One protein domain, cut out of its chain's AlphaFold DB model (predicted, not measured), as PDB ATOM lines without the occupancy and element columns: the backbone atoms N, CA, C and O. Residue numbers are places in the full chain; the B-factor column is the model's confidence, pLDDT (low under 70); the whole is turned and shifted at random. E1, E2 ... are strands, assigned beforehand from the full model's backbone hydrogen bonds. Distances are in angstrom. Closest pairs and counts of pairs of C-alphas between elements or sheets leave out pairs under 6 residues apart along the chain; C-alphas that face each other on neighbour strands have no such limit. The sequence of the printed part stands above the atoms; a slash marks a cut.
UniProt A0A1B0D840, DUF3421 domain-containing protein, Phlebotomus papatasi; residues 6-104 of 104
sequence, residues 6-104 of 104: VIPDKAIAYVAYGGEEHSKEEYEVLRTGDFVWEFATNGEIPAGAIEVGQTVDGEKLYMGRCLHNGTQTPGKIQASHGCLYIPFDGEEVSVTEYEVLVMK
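AT A GLANCE: This is residues 6 to 104 of the 104 residues of the protein "DUF3421 domain-containing protein" of Phlebotomus papatasi (UniProt A0A1B0D840). A strongly twisted, branched sheet of seven strands has the long hairpin of E5 and E6 at its core, and a separate hairpin, E1 and E2, packs with residues 16, 20 and 21 on the sheet's E7 and E8. From E5 the neighbours run through E6, E7 and E8, and E8 then turns at 85 degrees into E9, which comes back to pair with E5. The printed part has 99 residues with nine named strands, E1 to E9 in order along the chain, no named helix, and the class all strand. E4 to E8 form a meander, each strand the antiparallel neighbour of the one before, and both sheets are antiparallel throughout. The whole is compact, with a radius of gyration of the C-alphas of 12.9 A, and rounded, spanning 34 by 30 by 29 A.

HOW THE PARTS SIT: Residues 6 to 7 pair, antiparallel, with residues 12 to 13 of E1, residues 12 to 17. E1 forms a hairpin with E2, residues 20 to 24, where N 15 and O 22 are 2.9 A apart. E3, residues 35 to 41, is an edge strand antiparallel to E9, residues 97 to 103, with N 38 and O 100 at 3.0 A. E4, residues 51 to 54, and E5, residues 60 to 68, form a hairpin with N 61 and O 53 at 2.8 A. E4 and E9 lie on one side of E5, with N 65 and O 99 at 2.9 A, and E6, residues 71 to 78, lies on the other side, with N 73 and O 66 at 2.8 A. E7, residues 83 to 88, pairs with E6 through N 85 and O 76 at 2.8 A, and with the edge strand E8, residues 91 to 95, through N 86 and O 93 at 2.9 A. The closest C-alphas of E1 and E7, those of Ala 16 and Pro 87, are 4.5 A apart; those of E2 and E8, Glu 20 and Glu 91, are 4.3 A apart. E1 and E9 are apart.

IN THESE COORDINATES: E1 begins at C-alpha 12, (-8.922, -15.013, 30.459), and measures 15.7 A from first to last C-alpha; E2 measures 13.0 A, E3 18.9 A and E4 8.1 A. E5, the longest strand by residues, measures 23.5 A from C-alpha 60 at (15.013, -13.153, 34.867), and E6 20.9 A. E7 measures 15.0 A, E8 12.5 A and E9 19.7 A, ending at C-alpha 103, (8.428, -7.440, 48.537).

THE WHOLE: The C-alphas farthest apart, those of Asp 9 and Asp 57, are 34.8 A apart. The printed part has no cut and no long link. The mean pLDDT of the printed part is 93.8, and no printed residue is under 70.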
ATOM      1  N   VAL A   6      -4.894 -10.410  33.829       90.38
ATOM      2  CA  VAL A   6      -6.141 -11.177  33.983       90.38
ATOM      3  C   VAL A   6      -7.340 -10.250  33.823       90.38
ATOM      4  O   VAL A   6      -7.394  -9.196  34.455       90.38
ATOM      5  N   ILE A   7      -8.316 -10.658  33.009       86.62
ATOM      6  CA  ILE A   7      -9.640 -10.034  32.931       86.62
ATOM      7  C   ILE A   7     -10.642 -10.982  33.604       86.62
ATOM      8  O   ILE A   7     -11.088 -11.936  32.959       86.62
ATOM      9  N   PRO A   8     -10.997 -10.755  34.886       84.88
ATOM     10  CA  PRO A   8     -11.796 -11.701  35.665       84.88
ATOM     11  C   PRO A   8     -13.147 -12.032  35.029       84.88
ATOM     12  O   PRO A   8     -13.503 -13.202  34.947       84.88
ATOM     13  N   ASP A   9     -13.846 -11.029  34.492       89.38
ATOM     14  CA  ASP A   9     -15.166 -11.202  33.866       89.38
ATOM     15  C   ASP A   9     -15.129 -12.085  32.611       89.38
ATOM     16  O   ASP A   9     -16.138 -12.677  32.236       89.38
ATOM     17  N   LYS A  10     -13.964 -12.182  31.958       88.88
ATOM     18  CA  LYS A  10     -13.748 -13.059  30.804       88.88
ATOM     19  C   LYS A  10     -13.171 -14.419  31.196       88.88
ATOM     20  O   LYS A  10     -13.144 -15.297  30.347       88.88
ATOM     21  N   ALA A  11     -12.685 -14.574  32.431       90.38
ATOM     22  CA  ALA A  11     -11.865 -15.705  32.867       90.38
ATOM     23  C   ALA A  11     -10.682 -15.992  31.915       90.38
ATOM     24  O   ALA A  11     -10.360 -17.142  31.631       90.38
ATOM     25  N   ILE A  12     -10.050 -14.931  31.396       93.06
ATOM     26  CA  ILE A  12      -8.922 -15.013  30.459       93.06
ATOM     27  C   ILE A  12      -7.751 -14.192  30.997       93.06
ATOM     28  O   ILE A  12      -7.924 -13.060  31.464       93.06
ATOM     29  N   ALA A  13      -6.552 -14.752  30.882       93.38
ATOM     30  CA  ALA A  13      -5.285 -14.063  31.053       93.38
ATOM     31  C   ALA A  13      -4.668 -13.718  29.690       93.38
ATOM     32  O   ALA A  13      -4.726 -14.512  28.755       93.38
ATOM     33  N   TYR A  14      -4.058 -12.544  29.589       91.38
ATOM     34  CA  TYR A  14      -3.360 -12.061  28.403       91.38
ATOM     35  C   TYR A  14      -1.873 -11.908  28.713       91.38
ATOM     36  O   TYR A  14      -1.514 -11.351  29.753       91.38
ATOM     37  N   VAL A  15      -1.010 -12.408  27.832       91.50
ATOM     38  CA  VAL A  15       0.448 -12.411  28.007       91.50
ATOM     39  C   VAL A  15       1.102 -11.739  26.809       91.50
ATOM     40  O   VAL A  15       0.820 -12.102  25.672       91.50
ATOM     41  N   ALA A  16       2.008 -10.800  27.068       90.75
ATOM     42  CA  ALA A  16       2.893 -10.246  26.051       90.75
ATOM     43  C   ALA A  16       4.028 -11.238  25.753       90.75
ATOM     44  O   ALA A  16       4.789 -11.593  26.665       90.75
ATOM     45  N   TYR A  17       4.135 -11.718  24.510       90.38
ATOM     46  CA  TYR A  17       5.248 -12.563  24.076       90.38
ATOM     47  C   TYR A  17       5.450 -12.549  22.558       90.38
ATOM     48  O   TYR A  17       4.545 -12.879  21.795       90.38
ATOM     49  N   GLY A  18       6.682 -12.270  22.126       90.06
ATOM     50  CA  GLY A  18       7.088 -12.433  20.730       90.06
ATOM     51  C   GLY A  18       6.470 -11.395  19.795       90.06
ATOM     52  O   GLY A  18       6.188 -11.722  18.648       90.06
ATOM     53  N   GLY A  19       6.242 -10.173  20.282       92.00
ATOM     54  CA  GLY A  19       5.587  -9.102  19.526       92.00
ATOM     55  C   GLY A  19       4.056  -9.101  19.612       92.00
ATOM     56  O   GLY A  19       3.435  -8.134  19.182       92.00
ATOM     57  N   GLU A  20       3.442 -10.126  20.206       94.44
ATOM     58  CA  GLU A  20       1.988 -10.325  20.193       94.44
ATOM     59  C   GLU A  20       1.392 -10.465  21.607       94.44
ATOM     60  O   GLU A  20       2.069 -10.846  22.572       94.44
ATOM     61  N   GLU A  21       0.088 -10.200  21.718       92.62
ATOM     62  CA  GLU A  21      -0.745 -10.539  22.875       92.62
ATOM     63  C   GLU A  21      -1.344 -11.950  22.714       92.62
ATOM     64  O   GLU A  21      -2.083 -12.234  21.774       92.62
ATOM     65  N   HIS A  22      -1.091 -12.832  23.684       92.50
ATOM     66  CA  HIS A  22      -1.596 -14.208  23.700       92.50
ATOM     67  C   HIS A  22      -2.645 -14.399  24.795       92.50
ATOM     68  O   HIS A  22      -2.367 -14.115  25.960       92.50
ATOM     69  N   SER A  23      -3.814 -14.957  24.464       93.62
ATOM     70  CA  SER A  23      -4.829 -15.339  25.455       93.62
ATOM     71  C   SER A  23      -4.567 -16.730  26.054       93.62
ATOM     72  O   SER A  23      -4.092 -17.650  25.380       93.62
ATOM     73  N   LYS A  24      -4.868 -16.890  27.347       93.06
ATOM     74  CA  LYS A  24      -4.753 -18.137  28.118       93.06
ATOM     75  C   LYS A  24      -5.946 -18.295  29.060       93.06
ATOM     76  O   LYS A  24      -6.282 -17.370  29.793       93.06
ATOM     77  N   GLU A  25      -6.555 -19.476  29.053       92.12
ATOM     78  CA  GLU A  25      -7.663 -19.834  29.954       92.12
ATOM     79  C   GLU A  25      -7.160 -20.428  31.279       92.12
ATOM     80  O   GLU A  25      -7.782 -20.253  32.322       92.12
ATOM     81  N   GLU A  26      -5.994 -21.078  31.260       91.75
ATOM     82  CA  GLU A  26      -5.329 -21.596  32.455       91.75
ATOM     83  C   GLU A  26      -4.258 -20.613  32.933       91.75
ATOM     84  O   GLU A  26      -3.340 -20.258  32.187       91.75
ATOM     85  N   TYR A  27      -4.383 -20.154  34.178       90.62
ATOM     86  CA  TYR A  27      -3.470 -19.190  34.784       90.62
ATOM     87  C   TYR A  27      -3.496 -19.259  36.314       90.62
ATOM     88  O   TYR A  27      -4.440 -19.752  36.933       90.62
ATOM     89  N   GLU A  28      -2.458 -18.698  36.927       88.12
ATOM     90  CA  GLU A  28      -2.345 -18.518  38.372       88.12
ATOM     91  C   GLU A  28      -2.465 -17.030  38.722       88.12
ATOM     92  O   GLU A  28      -2.064 -16.158  37.951       88.12
ATOM     93  N   VAL A  29      -3.037 -16.727  39.890       87.19
ATOM     94  CA  VAL A  29      -3.235 -15.348  40.361       87.19
ATOM     95  C   VAL A  29      -2.457 -15.137  41.651       87.19
ATOM     96  O   VAL A  29      -2.715 -15.813  42.648       87.19
ATOM     97  N   LEU A  30      -1.556 -14.152  41.655       84.50
ATOM     98  CA  LEU A  30      -0.915 -13.665  42.874       84.50
ATOM     99  C   LEU A  30      -1.952 -12.910  43.721       84.50
ATOM    100  O   LEU A  30      -2.535 -11.935  43.250       84.50
ATOM    101  N   ARG A  31      -2.218 -13.373  44.951       80.69
ATOM    102  CA  ARG A  31      -3.333 -12.862  45.777       80.69
ATOM    103  C   ARG A  31      -2.923 -11.930  46.914       80.69
ATOM    104  O   ARG A  31      -3.538 -10.881  47.076       80.69
ATOM    105  N   THR A  32      -1.967 -12.317  47.754       80.19
ATOM    106  CA  THR A  32      -1.681 -11.586  49.003       80.19
ATOM    107  C   THR A  32      -0.208 -11.694  49.371       80.19
ATOM    108  O   THR A  32       0.390 -12.756  49.220       80.19
ATOM    109  N   GLY A  33       0.349 -10.589  49.855       80.44
ATOM    110  CA  GLY A  33       1.703 -10.448  50.381       80.44
ATOM    111  C   GLY A  33       1.985  -8.974  50.671       80.44
ATOM    112  O   GLY A  33       1.237  -8.105  50.211       80.44
ATOM    113  N   ASP A  34       3.042  -8.697  51.432       88.88
ATOM    114  CA  ASP A  34       3.492  -7.336  51.737       88.88
ATOM    115  C   ASP A  34       4.253  -6.759  50.538       88.88
ATOM    116  O   ASP A  34       5.481  -6.675  50.504       88.88
ATOM    117  N   PHE A  35       3.492  -6.419  49.498       91.69
ATOM    118  CA  PHE A  35       4.029  -5.871  48.263       91.69
ATOM    119  C   PHE A  35       3.839  -4.362  48.182       91.69
ATOM    120  O   PHE A  35       2.792  -3.825  48.553       91.69
ATOM    121  N   VAL A  36       4.820  -3.685  47.594       95.19
ATOM    122  CA  VAL A  36       4.688  -2.292  47.165       95.19
ATOM    123  C   VAL A  36       5.088  -2.146  45.701       95.19
ATOM    124  O   VAL A  36       5.766  -3.000  45.135       95.19
ATOM    125  N   TRP A  37       4.626  -1.063  45.087       96.62
ATOM    126  CA  TRP A  37       4.991  -0.684  43.728       96.62
ATOM    127  C   TRP A  37       6.028   0.433  43.796       96.62
ATOM    128  O   TRP A  37       5.772   1.464  44.420       96.62
ATOM    129  N   GLU A  38       7.192   0.217  43.190       98.00
ATOM    130  CA  GLU A  38       8.274   1.203  43.138       98.00
ATOM    131  C   GLU A  38       8.518   1.647  41.700       98.00
ATOM    132  O   GLU A  38       8.643   0.821  40.801       98.00
ATOM    133  N   PHE A  39       8.564   2.960  41.477       98.31
ATOM    134  CA  PHE A  39       8.844   3.520  40.160       98.31
ATOM    135  C   PHE A  39      10.269   3.178  39.714       98.31
ATOM    136  O   PHE A  39      11.209   3.286  40.502       98.31
ATOM    137  N   ALA A  40      10.418   2.804  38.449       98.38
ATOM    138  CA  ALA A  40      11.691   2.507  37.815       98.38
ATOM    139  C   ALA A  40      11.617   2.816  36.315       98.38
ATOM    140  O   ALA A  40      10.533   2.926  35.731       98.38
ATOM    141  N   THR A  41      12.778   2.944  35.677       98.44
ATOM    142  CA  THR A  41      12.842   3.195  34.234       98.44
ATOM    143  C   THR A  41      13.955   2.405  33.562       98.44
ATOM    144  O   THR A  41      14.890   1.966  34.220       98.44
ATOM    145  N   ASN A  42      13.888   2.256  32.238       97.81
ATOM    146  CA  ASN A  42      15.018   1.828  31.401       97.81
ATOM    147  C   ASN A  42      15.717   0.526  31.851       97.81
ATOM    148  O   ASN A  42      16.936   0.397  31.754       97.81
ATOM    149  N   GLY A  43      14.953  -0.448  32.341       97.38
ATOM    150  CA  GLY A  43      15.467  -1.740  32.805       97.38
ATOM    151  C   GLY A  43      15.905  -1.768  34.269       97.38
ATOM    152  O   GLY A  43      16.346  -2.816  34.731       97.38
ATOM    153  N   GLU A  44      15.775  -0.668  35.015       98.38
ATOM    154  CA  GLU A  44      16.065  -0.642  36.450       98.38
ATOM    155  C   GLU A  44      15.167  -1.625  37.211       98.38
ATOM    156  O   GLU A  44      13.946  -1.651  37.024       98.38
ATOM    157  N   ILE A  45      15.794  -2.422  38.082       98.25
ATOM    158  CA  ILE A  45      15.146  -3.411  38.949       98.25
ATOM    159  C   ILE A  45      15.519  -3.096  40.406       98.25
ATOM    160  O   ILE A  45      16.674  -3.302  40.792       98.25
ATOM    161  N   PRO A  46      14.576  -2.602  41.229       97.62
ATOM    162  CA  PRO A  46      14.816  -2.353  42.646       97.62
ATOM    163  C   PRO A  46      15.085  -3.640  43.443       97.62
ATOM    164  O   PRO A  46      14.731  -4.752  43.039       97.62
ATOM    165  N   ALA A  47      15.702  -3.492  44.617       96.12
ATOM    166  CA  ALA A  47      15.906  -4.611  45.532       96.12
ATOM    167  C   ALA A  47      14.558  -5.181  46.008       96.12
ATOM    168  O   ALA A  47      13.627  -4.436  46.298       96.12
ATOM    169  N   GLY A  48      14.459  -6.509  46.100       95.06
ATOM    170  CA  GLY A  48      13.215  -7.181  46.494       95.06
ATOM    171  C   GLY A  48      12.182  -7.318  45.370       95.06
ATOM    172  O   GLY A  48      11.061  -7.745  45.643       95.06
ATOM    173  N   ALA A  49      12.536  -6.990  44.121       96.62
ATOM    174  CA  ALA A  49      11.670  -7.206  42.967       96.62
ATOM    175  C   ALA A  49      11.234  -8.668  42.820       96.62
ATOM    176  O   ALA A  49      12.035  -9.599  42.945       96.62
ATOM    177  N   ILE A  50       9.949  -8.858  42.523       93.81
ATOM    178  CA  ILE A  50       9.356 -10.183  42.352       93.81
ATOM    179  C   ILE A  50       9.711 -10.739  40.975       93.81
ATOM    180  O   ILE A  50       9.239 -10.247  39.947       93.81
ATOM    181  N   GLU A  51      10.519 -11.796  40.974       94.38
ATOM    182  CA  GLU A  51      10.769 -12.633  39.805       94.38
ATOM    183  C   GLU A  51       9.520 -13.469  39.493       94.38
ATOM    184  O   GLU A  51       8.961 -14.138  40.362       94.38
ATOM    185  N   VAL A  52       9.071 -13.417  38.244       90.88
ATOM    186  CA  VAL A  52       7.827 -14.053  37.764       90.88
ATOM    187  C   VAL A  52       8.069 -15.024  36.612       90.88
ATOM    188  O   VAL A  52       7.137 -15.627  36.076       90.88
ATOM    189  N   GLY A  53       9.329 -15.184  36.218       90.88
ATOM    190  CA  GLY A  53       9.730 -16.069  35.144       90.88
ATOM    191  C   GLY A  53      11.151 -15.809  34.683       90.88
ATOM    192  O   GLY A  53      11.863 -14.971  35.230       90.88
ATOM    193  N   GLN A  54      11.526 -16.508  33.621       93.88
ATOM    194  CA  GLN A  54      12.786 -16.302  32.927       93.88
ATOM    195  C   GLN A  54      12.622 -16.559  31.426       93.88
ATOM    196  O   GLN A  54      11.714 -17.289  31.013       93.88
ATOM    197  N   THR A  55      13.493 -15.966  30.615       91.38
ATOM    198  CA  THR A  55      13.599 -16.251  29.181       91.38
ATOM    199  C   THR A  55      14.201 -17.637  28.942       91.38
ATOM    200  O   THR A  55      14.680 -18.305  29.864       91.38
ATOM    201  N   VAL A  56      14.199 -18.080  27.680       89.38
ATOM    202  CA  VAL A  56      14.848 -19.336  27.267       89.38
ATOM    203  C   VAL A  56      16.352 -19.346  27.558       89.38
ATOM    204  O   VAL A  56      16.900 -20.400  27.866       89.38
ATOM    205  N   ASP A  57      16.982 -18.170  27.547       93.31
ATOM    206  CA  ASP A  57      18.409 -17.985  27.821       93.31
ATOM    207  C   ASP A  57      18.705 -17.785  29.321       93.31
ATOM    208  O   ASP A  57      19.852 -17.578  29.713       93.31
ATOM    209  N   GLY A  58      17.680 -17.862  30.178       93.81
ATOM    210  CA  GLY A  58      17.812 -17.757  31.632       93.81
ATOM    211  C   GLY A  58      17.804 -16.328  32.181       93.81
ATOM    212  O   GLY A  58      18.097 -16.131  33.360       93.81
ATOM    213  N   GLU A  59      17.461 -15.322  31.372       95.44
ATOM    214  CA  GLU A  59      17.275 -13.959  31.874       95.44
ATOM    215  C   GLU A  59      16.015 -13.886  32.736       95.44
ATOM    216  O   GLU A  59      14.935 -14.263  32.290       95.44
ATOM    217  N   LYS A  60      16.137 -13.351  33.949       96.12
ATOM    218  CA  LYS A  60      15.013 -13.153  34.867       96.12
ATOM    219  C   LYS A  60      14.033 -12.102  34.351       96.12
ATOM    220  O   LYS A  60      14.434 -11.038  33.886       96.12
ATOM    221  N   LEU A  61      12.748 -12.383  34.529       96.56
ATOM    222  CA  LEU A  61      11.644 -11.476  34.241       96.56
ATOM    223  C   LEU A  61      10.973 -11.052  35.545       96.56
ATOM    224  O   LEU A  61      10.744 -11.883  36.428       96.56
ATOM    225  N   TYR A  62      10.613  -9.775  35.640       96.69
ATOM    226  CA  TYR A  62      10.030  -9.197  36.853       96.69
ATOM    227  C   TYR A  62       8.605  -8.703  36.624       96.69
ATOM    228  O   TYR A  62       8.223  -8.362  35.503       96.69
ATOM    229  N   MET A  63       7.810  -8.673  37.692       96.38
ATOM    230  CA  MET A  63       6.452  -8.142  37.641       96.38
ATOM    231  C   MET A  63       6.492  -6.618  37.600       96.38
ATOM    232  O   MET A  63       6.962  -5.980  38.544       96.38
ATOM    233  N   GLY A  64       5.946  -6.042  36.533       97.12
ATOM    234  CA  GLY A  64       5.772  -4.602  36.416       97.12
ATOM    235  C   GLY A  64       4.353  -4.211  36.039       97.12
ATOM    236  O   GLY A  64       3.536  -5.051  35.658       97.12
ATOM    237  N   ARG A  65       4.064  -2.916  36.137       97.38
ATOM    238  CA  ARG A  65       2.855  -2.307  35.579       97.38
ATOM    239  C   ARG A  65       3.132  -0.895  35.082       97.38
ATOM    240  O   ARG A  65       4.080  -0.251  35.525       97.38
ATOM    241  N   CYS A  66       2.274  -0.395  34.209       97.62
ATOM    242  CA  CYS A  66       2.263   1.009  33.819       97.62
ATOM    243  C   CYS A  66       0.833   1.504  33.593       97.62
ATOM    244  O   CYS A  66      -0.101   0.718  33.400       97.62
ATOM    245  N   LEU A  67       0.661   2.825  33.584       96.81
ATOM    246  CA  LEU A  67      -0.580   3.440  33.136       96.81
ATOM    247  C   LEU A  67      -0.579   3.494  31.604       96.81
ATOM    248  O   LEU A  67       0.142   4.292  31.010       96.81
ATOM    249  N   HIS A  68      -1.409   2.674  30.967       94.50
ATOM    250  CA  HIS A  68      -1.558   2.637  29.515       94.50
ATOM    251  C   HIS A  68      -3.032   2.817  29.141       94.50
ATOM    252  O   HIS A  68      -3.898   2.108  29.658       94.50
ATOM    253  N   ASN A  69      -3.336   3.803  28.291       92.50
ATOM    254  CA  ASN A  69      -4.702   4.157  27.876       92.50
ATOM    255  C   ASN A  69      -5.699   4.270  29.048       92.50
ATOM    256  O   ASN A  69      -6.805   3.732  29.020       92.50
ATOM    257  N   GLY A  70      -5.282   4.958  30.116       91.19
ATOM    258  CA  GLY A  70      -6.109   5.215  31.300       91.19
ATOM    259  C   GLY A  70      -6.283   4.019  32.243       91.19
ATOM    260  O   GLY A  70      -6.985   4.145  33.242       91.19
ATOM    261  N   THR A  71      -5.638   2.882  31.967       89.38
ATOM    262  CA  THR A  71      -5.731   1.669  32.788       89.38
ATOM    263  C   THR A  71      -4.364   1.251  33.313       89.38
ATOM    264  O   THR A  71      -3.376   1.238  32.578       89.38
ATOM    265  N   GLN A  72      -4.312   0.863  34.586       93.81
ATOM    266  CA  GLN A  72      -3.135   0.214  35.160       93.81
ATOM    267  C   GLN A  72      -2.984  -1.183  34.557       93.81
ATOM    268  O   GLN A  72      -3.813  -2.064  34.793       93.81
ATOM    269  N   THR A  73      -1.944  -1.369  33.751       94.44
ATOM    270  CA  THR A  73      -1.737  -2.576  32.956       94.44
ATOM    271  C   THR A  73      -0.486  -3.307  33.433       94.44
ATOM    272  O   THR A  73       0.604  -2.740  33.351       94.44
ATOM    273  N   PRO A  74      -0.617  -4.541  33.951       95.12
ATOM    274  CA  PRO A  74       0.523  -5.353  34.351       95.12
ATOM    275  C   PRO A  74       1.226  -5.990  33.145       95.12
ATOM    276  O   PRO A  74       0.612  -6.207  32.097       95.12
ATOM    277  N   GLY A  75       2.494  -6.352  33.323       95.94
ATOM    278  CA  GLY A  75       3.312  -6.994  32.301       95.94
ATOM    279  C   GLY A  75       4.622  -7.573  32.841       95.94
ATOM    280  O   GLY A  75       4.815  -7.682  34.056       95.94
ATOM    281  N   LYS A  76       5.523  -7.947  31.925       95.88
ATOM    282  CA  LYS A  76       6.858  -8.485  32.242       95.88
ATOM    283  C   LYS A  76       7.929  -7.422  32.016       95.88
ATOM    284  O   LYS A  76       7.987  -6.823  30.947       95.88
ATOM    285  N   ILE A  77       8.802  -7.208  32.988       98.12
ATOM    286  CA  ILE A  77       9.993  -6.378  32.805       98.12
ATOM    287  C   ILE A  77      11.121  -7.282  32.328       98.12
ATOM    288  O   ILE A  77      11.411  -8.293  32.973       98.12
ATOM    289  N   GLN A  78      11.752  -6.899  31.222       97.50
ATOM    290  CA  GLN A  78      12.953  -7.540  30.708       97.50
ATOM    291  C   GLN A  78      14.101  -6.531  30.784       97.50
ATOM    292  O   GLN A  78      14.208  -5.616  29.965       97.50
ATOM    293  N   ALA A  79      14.924  -6.666  31.824       97.62
ATOM    294  CA  ALA A  79      15.911  -5.656  32.196       97.62
ATOM    295  C   ALA A  79      16.946  -5.414  31.089       97.62
ATOM    296  O   ALA A  79      17.286  -4.265  30.818       97.62
ATOM    297  N   SER A  80      17.394  -6.468  30.396       97.88
ATOM    298  CA  SER A  80      18.352  -6.337  29.291       97.88
ATOM    299  C   SER A  80      17.791  -5.570  28.088       97.88
ATOM    300  O   SER A  80      18.557  -4.972  27.336       97.88
ATOM    301  N   HIS A  81      16.463  -5.551  27.921       97.81
ATOM    302  CA  HIS A  81      15.768  -4.787  26.884       97.81
ATOM    303  C   HIS A  81      15.401  -3.367  27.341       97.81
ATOM    304  O   HIS A  81      14.889  -2.580  26.549       97.81
ATOM    305  N   GLY A  82      15.621  -3.034  28.615       98.31
ATOM    306  CA  GLY A  82      15.347  -1.705  29.148       98.31
ATOM    307  C   GLY A  82      13.860  -1.354  29.269       98.31
ATOM    308  O   GLY A  82      13.528  -0.171  29.311       98.31
ATOM    309  N   CYS A  83      12.946  -2.331  29.282       98.19
ATOM    310  CA  CYS A  83      11.513  -2.034  29.244       98.19
ATOM    311  C   CYS A  83      10.612  -3.046  29.970       98.19
ATOM    312  O   CYS A  83      10.974  -4.194  30.239       98.19
ATOM    313  N   LEU A  84       9.398  -2.574  30.262       98.31
ATOM    314  CA  LEU A  84       8.211  -3.361  30.570       98.31
ATOM    315  C   LEU A  84       7.474  -3.681  29.265       98.31
ATOM    316  O   LEU A  84       7.147  -2.775  28.502       98.31
ATOM    317  N   TYR A  85       7.138  -4.947  29.054       97.81
ATOM    318  CA  TYR A  85       6.235  -5.391  27.999       97.81
ATOM    319  C   TYR A  85       4.840  -5.651  28.558       97.81
ATOM    320  O   TYR A  85       4.685  -6.464  29.476       97.81
ATOM    321  N   ILE A  86       3.830  -5.000  27.981       96.88
ATOM    322  CA  ILE A  86       2.417  -5.209  28.317       96.88
ATOM    323  C   ILE A  86       1.639  -5.786  27.125       96.88
ATOM    324  O   ILE A  86       1.925  -5.431  25.982       96.88
ATOM    325  N   PRO A  87       0.644  -6.652  27.375       94.25
ATOM    326  CA  PRO A  87      -0.329  -7.050  26.366       94.25
ATOM    327  C   PRO A  87      -1.379  -5.945  26.183       94.25
ATOM    328  O   PRO A  87      -2.041  -5.540  27.156       94.25
ATOM    329  N   PHE A  88      -1.513  -5.436  24.958       93.75
ATOM    330  CA  PHE A  88      -2.557  -4.474  24.623       93.75
ATOM    331  C   PHE A  88      -2.972  -4.559  23.149       93.75
ATOM    332  O   PHE A  88      -2.136  -4.461  22.261       93.75
ATOM    333  N   ASP A  89      -4.281  -4.682  22.906       92.19
ATOM    334  CA  ASP A  89      -4.917  -4.618  21.575       92.19
ATOM    335  C   ASP A  89      -4.296  -5.561  20.525       92.19
ATOM    336  O   ASP A  89      -4.149  -5.218  19.356       92.19
ATOM    337  N   GLY A  90      -3.923  -6.771  20.951       92.75
ATOM    338  CA  GLY A  90      -3.290  -7.768  20.083       92.75
ATOM    339  C   GLY A  90      -1.760  -7.691  20.022       92.75
ATOM    340  O   GLY A  90      -1.137  -8.618  19.509       92.75
ATOM    341  N   GLU A  91      -1.140  -6.656  20.591       94.19
ATOM    342  CA  GLU A  91       0.301  -6.405  20.492       94.19
ATOM    343  C   GLU A  91       1.038  -6.543  21.835       94.19
ATOM    344  O   GLU A  91       0.480  -6.371  22.926       94.19
ATOM    345  N   GLU A  92       2.340  -6.823  21.746       95.88
ATOM    346  CA  GLU A  92       3.297  -6.653  22.841       95.88
ATOM    347  C   GLU A  92       3.866  -5.227  22.802       95.88
ATOM    348  O   GLU A  92       4.734  -4.899  21.993       95.88
ATOM    349  N   VAL A  93       3.390  -4.368  23.702       96.75
ATOM    350  CA  VAL A  93       3.796  -2.958  23.762       96.75
ATOM    351  C   VAL A  93       4.954  -2.781  24.741       96.75
ATOM    352  O   VAL A  93       4.851  -3.171  25.904       96.75
ATOM    353  N   SER A  94       6.043  -2.148  24.294       97.75
ATOM    354  CA  SER A  94       7.195  -1.799  25.137       97.75
ATOM    355  C   SER A  94       7.030  -0.431  25.807       97.75
ATOM    356  O   SER A  94       6.752   0.561  25.132       97.75
ATOM    357  N   VAL A  95       7.285  -0.354  27.113       98.00
ATOM    358  CA  VAL A  95       7.202   0.869  27.924       98.00
ATOM    359  C   VAL A  95       8.473   1.029  28.762       98.00
ATOM    360  O   VAL A  95       8.903   0.092  29.428       98.00
ATOM    361  N   THR A  96       9.084   2.214  28.748       98.19
ATOM    362  CA  THR A  96      10.357   2.488  29.447       98.19
ATOM    363  C   THR A  96      10.188   3.082  30.842       98.19
ATOM    364  O   THR A  96      11.150   3.088  31.601       98.19
ATOM    365  N   GLU A  97       8.993   3.565  31.188       98.38
ATOM    366  CA  GLU A  97       8.641   4.091  32.512       98.38
ATOM    367  C   GLU A  97       7.545   3.225  33.134       98.38
ATOM    368  O   GLU A  97       6.474   3.036  32.552       98.38
ATOM    369  N   TYR A  98       7.809   2.662  34.308       98.44
ATOM    370  CA  TYR A  98       6.930   1.664  34.907       98.44
ATOM    371  C   TYR A  98       7.088   1.610  36.428       98.44
ATOM    372  O   TYR A  98       7.965   2.233  37.021       98.44
ATOM    373  N   GLU A  99       6.212   0.852  37.076       98.44
ATOM    374  CA  GLU A  99       6.356   0.459  38.473       98.44
ATOM    375  C   GLU A  99       6.720  -1.027  38.553       98.44
ATOM    376  O   GLU A  99       6.149  -1.847  37.833       98.44
ATOM    377  N   VAL A 100       7.632  -1.379  39.454       98.12
ATOM    378  CA  VAL A 100       8.058  -2.750  39.751       98.12
ATOM    379  C   VAL A 100       7.379  -3.216  41.029       98.12
ATOM    380  O   VAL A 100       7.356  -2.487  42.022       98.12
ATOM    381  N   LEU A 101       6.826  -4.428  41.019       96.56
ATOM    382  CA  LEU A 101       6.314  -5.053  42.234       96.56
ATOM    383  C   LEU A 101       7.492  -5.563  43.069       96.56
ATOM    384  O   LEU A 101       8.251  -6.420  42.608       96.56
ATOM    385  N   VAL A 102       7.621  -5.074  44.300       96.50
ATOM    386  CA  VAL A 102       8.665  -5.496  45.242       96.50
ATOM    387  C   VAL A 102       8.067  -6.009  46.550       96.50
ATOM    388  O   VAL A 102       7.009  -5.545  46.976       96.50
ATOM    389  N   MET A 103       8.741  -6.971  47.182       91.88
ATOM    390  CA  MET A 103       8.428  -7.440  48.537       91.88
ATOM    391  C   MET A 103       9.122  -6.559  49.577       91.88
ATOM    392  O   MET A 103      10.299  -6.234  49.407       91.88
ATOM    393  N   LYS A 104       8.413  -6.216  50.654       79.94
ATOM    394  CA  LYS A 104       8.986  -5.578  51.845       79.94
ATOM    395  C   LYS A 104       9.027  -6.516  53.041       79.94
ATOM    396  O   LYS A 104       8.162  -7.412  53.118       79.94
TER     397      LYS A 104